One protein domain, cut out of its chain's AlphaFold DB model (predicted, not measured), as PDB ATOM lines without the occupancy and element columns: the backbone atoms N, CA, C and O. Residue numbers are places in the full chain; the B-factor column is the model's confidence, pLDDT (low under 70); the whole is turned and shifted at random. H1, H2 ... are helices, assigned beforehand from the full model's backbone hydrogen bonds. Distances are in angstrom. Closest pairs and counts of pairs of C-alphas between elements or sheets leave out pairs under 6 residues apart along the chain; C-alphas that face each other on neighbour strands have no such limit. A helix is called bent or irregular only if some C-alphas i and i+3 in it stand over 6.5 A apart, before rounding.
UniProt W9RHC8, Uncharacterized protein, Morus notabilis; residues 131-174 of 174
ATOM      1  N   PRO A 131     -72.662 179.078 -32.171       93.56
ATOM      2  CA  PRO A 131     -73.993 178.540 -31.874       93.56
ATOM      3  C   PRO A 131     -74.813 179.363 -30.860       93.56
ATOM      4  O   PRO A 131     -75.999 179.577 -31.117       93.56
ATOM      5  N   PRO A 132     -74.229 179.892 -29.760       92.25
ATOM      6  CA  PRO A 132     -74.965 180.761 -28.841       92.25
ATOM      7  C   PRO A 132     -75.409 182.077 -29.491       92.25
ATOM      8  O   PRO A 132     -76.570 182.450 -29.378       92.25
ATOM      9  N   ALA A 133     -74.519 182.747 -30.235       91.88
ATOM     10  CA  ALA A 133     -74.843 183.988 -30.940       91.88
ATOM     11  C   ALA A 133     -75.924 183.764 -32.009       91.88
ATOM     12  O   ALA A 133     -76.835 184.577 -32.152       91.88
ATOM     13  N   ILE A 134     -75.874 182.630 -32.717       94.12
ATOM     14  CA  ILE A 134     -76.925 182.243 -33.658       94.12
ATOM     15  C   ILE A 134     -78.263 182.112 -32.934       94.12
ATOM     16  O   ILE A 134     -79.237 182.731 -33.350       94.12
ATOM     17  N   ARG A 135     -78.313 181.327 -31.855       94.81
ATOM     18  CA  ARG A 135     -79.561 181.026 -31.149       94.81
ATOM     19  C   ARG A 135     -80.176 182.256 -30.490       94.81
ATOM     20  O   ARG A 135     -81.376 182.473 -30.625       94.81
ATOM     21  N   ASP A 136     -79.358 183.031 -29.790       93.94
ATOM     22  CA  ASP A 136     -79.845 184.032 -28.841       93.94
ATOM     23  C   ASP A 136     -79.910 185.443 -29.456       93.94
ATOM     24  O   ASP A 136     -80.682 186.274 -28.985       93.94
ATOM     25  N   LEU A 137     -79.145 185.714 -30.525       91.06
ATOM     26  CA  LEU A 137     -79.088 187.030 -31.176       91.06
ATOM     27  C   LEU A 137     -79.535 186.989 -32.643       91.06
ATOM     28  O   LEU A 137     -80.425 187.741 -33.036       91.06
ATOM     29  N   LEU A 138     -78.925 186.136 -33.472       92.50
ATOM     30  CA  LEU A 138     -79.155 186.183 -34.920       92.50
ATOM     31  C   LEU A 138     -80.532 185.632 -35.302       92.50
ATOM     32  O   LEU A 138     -81.227 186.277 -36.079       92.50
ATOM     33  N   LEU A 139     -80.956 184.486 -34.757       95.19
ATOM     34  CA  LEU A 139     -82.241 183.867 -35.103       95.19
ATOM     35  C   LEU A 139     -83.451 184.758 -34.774       95.19
ATOM     36  O   LEU A 139     -84.273 184.943 -35.672       95.19
ATOM     37  N   PRO A 140     -83.576 185.361 -33.573       95.19
ATOM     38  CA  PRO A 140     -84.687 186.266 -33.280       95.19
ATOM     39  C   PRO A 140     -84.712 187.488 -34.203       95.19
ATOM     40  O   PRO A 140     -85.776 187.898 -34.669       95.19
ATOM     41  N   ASN A 141     -83.538 188.049 -34.507       91.75
ATOM     42  CA  ASN A 141     -83.423 189.178 -35.424       91.75
ATOM     43  C   ASN A 141     -83.848 188.779 -36.840       91.75
ATOM     44  O   ASN A 141     -84.677 189.461 -37.435       91.75
ATOM     45  N   ILE A 142     -83.347 187.653 -37.354       92.12
ATOM     46  CA  ILE A 142     -83.724 187.119 -38.667       92.12
ATOM     47  C   ILE A 142     -85.233 186.864 -38.736       92.12
ATOM     48  O   ILE A 142     -85.856 187.306 -39.694       92.12
ATOM     49  N   ASP A 143     -85.849 186.220 -37.738       94.56
ATOM     50  CA  ASP A 143     -87.303 185.978 -37.721       94.56
ATOM     51  C   ASP A 143     -88.093 187.294 -37.760       94.56
ATOM     52  O   ASP A 143     -88.976 187.465 -38.605       94.56
ATOM     53  N   LYS A 144     -87.720 188.271 -36.923       91.88
ATOM     54  CA  LYS A 144     -88.334 189.608 -36.918       91.88
ATOM     55  C   LYS A 144     -88.234 190.282 -38.290       91.88
ATOM     56  O   LYS A 144     -89.229 190.803 -38.798       91.88
ATOM     57  N   TYR A 145     -87.047 190.268 -38.888       88.00
ATOM     58  CA  TYR A 145     -86.769 190.857 -40.195       88.00
ATOM     59  C   TYR A 145     -87.538 190.170 -41.324       88.00
ATOM     60  O   TYR A 145     -88.155 190.844 -42.147       88.00
ATOM     61  N   MET A 146     -87.566 188.838 -41.324       89.56
ATOM     62  CA  MET A 146     -88.286 188.048 -42.319       89.56
ATOM     63  C   MET A 146     -89.794 188.275 -42.236       89.56
ATOM     64  O   MET A 146     -90.432 188.460 -43.269       89.56
ATOM     65  N   ARG A 147     -90.374 188.338 -41.030       91.12
ATOM     66  CA  ARG A 147     -91.798 188.675 -40.858       91.12
ATOM     67  C   ARG A 147     -92.116 190.050 -41.426       91.12
ATOM     68  O   ARG A 147     -93.080 190.180 -42.171       91.12
ATOM     69  N   PHE A 148     -91.306 191.059 -41.111       86.88
ATOM     70  CA  PHE A 148     -91.497 192.406 -41.651       86.88
ATOM     71  C   PHE A 148     -91.403 192.427 -43.180       86.88
ATOM     72  O   PHE A 148     -92.260 193.004 -43.849       86.88
ATOM     73  N   PHE A 149     -90.390 191.759 -43.733       86.75
ATOM     74  CA  PHE A 149     -90.186 191.680 -45.172       86.75
ATOM     75  C   PHE A 149     -91.377 191.024 -45.881       86.75
ATOM     76  O   PHE A 149     -91.884 191.584 -46.850       86.75
ATOM     77  N   LEU A 150     -91.873 189.898 -45.357       88.00
ATOM     78  CA  LEU A 150     -92.994 189.147 -45.927       88.00
ATOM     79  C   LEU A 150     -94.355 189.831 -45.732       88.00
ATOM     80  O   LEU A 150     -95.217 189.709 -46.593       88.00
ATOM     81  N   LEU A 151     -94.567 190.591 -44.650       87.06
ATOM     82  CA  LEU A 151     -95.803 191.370 -44.469       87.06
ATOM     83  C   LEU A 151     -96.010 192.393 -45.591       87.06
ATOM     84  O   LEU A 151     -97.142 192.702 -45.952       87.06
ATOM     85  N   ASN A 152     -94.926 192.896 -46.182       79.88
ATOM     86  CA  ASN A 152     -95.009 193.836 -47.293       79.88
ATOM     87  C   ASN A 152     -95.419 193.170 -48.625       79.88
ATOM     88  O   ASN A 152     -95.573 193.879 -49.622       79.88
ATOM     89  N   TRP A 153     -95.569 191.839 -48.654       87.06
ATOM     90  CA  TRP A 153     -95.824 191.061 -49.868       87.06
ATOM     91  C   TRP A 153     -97.301 190.830 -50.180       87.06
ATOM     92  O   TRP A 153     -97.626 190.532 -51.329       87.06
ATOM     93  N   ASP A 154     -98.194 190.983 -49.202       85.94
ATOM     94  CA  ASP A 154     -99.604 190.635 -49.382       85.94
ATOM     95  C   ASP A 154    -100.263 191.431 -50.522       85.94
ATOM     96  O   ASP A 154    -100.165 192.660 -50.594       85.94
ATOM     97  N   GLY A 155    -100.896 190.706 -51.448       86.56
ATOM     98  CA  GLY A 155    -101.565 191.259 -52.628       86.56
ATOM     99  C   GLY A 155    -100.660 191.950 -53.660       86.56
ATOM    100  O   GLY A 155    -101.189 192.593 -54.569       86.56
ATOM    101  N   LYS A 156     -99.324 191.850 -53.555       87.25
ATOM    102  CA  LYS A 156     -98.376 192.527 -54.461       87.25
ATOM    103  C   LYS A 156     -97.556 191.538 -55.286       87.25
ATOM    104  O   LYS A 156     -97.016 190.566 -54.769       87.25
ATOM    105  N   THR A 157     -97.363 191.850 -56.565       89.06
ATOM    106  CA  THR A 157     -96.322 191.208 -57.378       89.06
ATOM    107  C   THR A 157     -94.979 191.831 -57.023       89.06
ATOM    108  O   THR A 157     -94.784 193.030 -57.223       89.06
ATOM    109  N   ILE A 158     -94.058 191.030 -56.489       86.25
ATOM    110  CA  ILE A 158     -92.746 191.500 -56.041       86.25
ATOM    111  C   ILE A 158     -91.648 190.857 -56.871       86.25
ATOM    112  O   ILE A 158     -91.609 189.643 -57.057       86.25
ATOM    113  N   ASP A 159     -90.717 191.692 -57.321       90.00
ATOM    114  CA  ASP A 159     -89.412 191.237 -57.779       90.00
ATOM    115  C   ASP A 159     -88.562 190.884 -56.550       90.00
ATOM    116  O   ASP A 159     -88.200 191.753 -55.755       90.00
ATOM    117  N   ILE A 160     -88.259 189.596 -56.380       88.81
ATOM    118  CA  ILE A 160     -87.525 189.072 -55.221       88.81
ATOM    119  C   ILE A 160     -86.103 189.645 -55.159       88.81
ATOM    120  O   ILE A 160     -85.605 189.917 -54.063       88.81
ATOM    121  N   LEU A 161     -85.449 189.865 -56.304       89.31
ATOM    122  CA  LEU A 161     -84.096 190.423 -56.350       89.31
ATOM    123  C   LEU A 161     -84.120 191.881 -55.905       89.31
ATOM    124  O   LEU A 161     -83.357 192.270 -55.020       89.31
ATOM    125  N   LEU A 162     -85.039 192.670 -56.464       86.81
ATOM    126  CA  LEU A 162     -85.191 194.073 -56.086       86.81
ATOM    127  C   LEU A 162     -85.628 194.215 -54.624       86.81
ATOM    128  O   LEU A 162     -85.086 195.045 -53.895       86.81
ATOM    129  N   GLY A 163     -86.562 193.373 -54.181       86.12
ATOM    130  CA  GLY A 163     -87.036 193.329 -52.803       86.12
ATOM    131  C   GLY A 163     -85.908 193.020 -51.822       86.12
ATOM    132  O   GLY A 163     -85.753 193.728 -50.831       86.12
ATOM    133  N   THR A 164     -85.071 192.024 -52.124       86.88
ATOM    134  CA  THR A 164     -83.927 191.650 -51.276       86.88
ATOM    135  C   THR A 164     -82.870 192.756 -51.227       86.88
ATOM    136  O   THR A 164     -82.330 193.040 -50.161       86.88
ATOM    137  N   LEU A 165     -82.589 193.420 -52.354       87.06
ATOM    138  CA  LEU A 165     -81.641 194.538 -52.400       87.06
ATOM    139  C   LEU A 165     -82.141 195.751 -51.616       87.06
ATOM    140  O   LEU A 165     -81.373 196.354 -50.865       87.06
ATOM    141  N   TRP A 166     -83.418 196.099 -51.775       83.12
ATOM    142  CA  TRP A 166     -84.039 197.176 -51.010       83.12
ATOM    143  C   TRP A 166     -83.993 196.870 -49.512       83.12
ATOM    144  O   TRP A 166     -83.520 197.693 -48.731       83.12
ATOM    145  N   PHE A 167     -84.375 195.646 -49.134       82.56
ATOM    146  CA  PHE A 167     -84.314 195.173 -47.758       82.56
ATOM    147  C   PHE A 167     -82.885 195.253 -47.197       82.56
ATOM    148  O   PHE A 167     -82.656 195.851 -46.152       82.56
ATOM    149  N   SER A 168     -81.888 194.744 -47.922       82.00
ATOM    150  CA  SER A 168     -80.491 194.812 -47.483       82.00
ATOM    151  C   SER A 168     -79.978 196.246 -47.337       82.00
ATOM    152  O   SER A 168     -79.124 196.486 -46.488       82.00
ATOM    153  N   ARG A 169     -80.449 197.190 -48.160       82.69
ATOM    154  CA  ARG A 169     -80.023 198.593 -48.105       82.69
ATOM    155  C   ARG A 169     -80.594 199.319 -46.890       82.69
ATOM    156  O   ARG A 169     -79.841 200.006 -46.213       82.69
ATOM    157  N   GLU A 170     -81.887 199.158 -46.625       79.62
ATOM    158  CA  GLU A 170     -82.591 199.854 -45.536       79.62
ATOM    159  C   GLU A 170     -82.058 199.453 -44.148       79.62
ATOM    160  O   GLU A 170     -82.015 200.258 -43.218       79.62
ATOM    161  N   TYR A 171     -81.602 198.205 -44.016       69.56
ATOM    162  CA  TYR A 171     -81.121 197.653 -42.748       69.56
ATOM    163  C   TYR A 171     -79.596 197.616 -42.599       69.56
ATOM    164  O   TYR A 171     -79.123 197.343 -41.504       69.56
ATOM    165  N   ALA A 172     -78.814 197.913 -43.643       63.00
ATOM    166  CA  ALA A 172     -77.355 198.039 -43.516       63.00
ATOM    167  C   ALA A 172     -76.907 199.389 -42.918       63.00
ATOM    168  O   ALA A 172     -75.730 199.553 -42.603       63.00
ATOM    169  N   THR A 173     -77.814 200.365 -42.803       50.44
ATOM    170  CA  THR A 173     -77.524 201.732 -42.333       50.44
ATOM    171  C   THR A 173     -77.969 202.025 -40.898       50.44
ATOM    172  O   THR A 173     -77.745 203.143 -40.436       50.44
ATOM    173  N   ASN A 174     -78.579 201.058 -40.206       42.75
ATOM    174  CA  ASN A 174     -78.957 201.135 -38.787       42.75
ATOM    175  C   ASN A 174     -78.080 200.200 -37.952       42.75
ATOM    176  O   ASN A 174     -77.792 200.561 -36.791       42.75
TER     177      ASN A 174
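This is residues 131 to 174 of the 174 residues of an uncharacterized protein of Morus notabilis (UniProt W9RHC8). A long, kinked helix, H1, and a shorter helix, H2, make a loose, open V, with residues 152 to 159 as the turn through which the chain folds back. The printed part has 44 residues with two named helices, H1 then H2, and no named strand: all helix. It is loose, with a radius of gyration of the C-alphas of 12.3 A, and elongated, spanning 37 by 22 by 15 A.

Find C-alpha 131 at (-73.993, 178.540, -31.874); from there H1, residues 131 to 151, runs 28.3 A. Near residue 138 it has a kink of 41 degrees, and it is only just irregular: C-alphas 136 and 139 are 6.7 A apart. H2, residues 160 to 171, runs 16.4 A to C-alpha 171 at (-81.121, 197.653, -42.748).

H1 and H2 are close but not clearly touching; their closest C-alphas, those of Phe 149 and Phe 167, are 7.3 A apart. They run opposite ways at a steep tilt of 62 degrees. In H2 every O i to N i+4 pair is within hydrogen-bond range; in H1, 15 of 17.

The C-alphas farthest apart, of Pro 132 and Gly 155, are 37.2 A apart. The printed part has no cut, and its link is short. Residues 171 to 174 have pLDDT under 70.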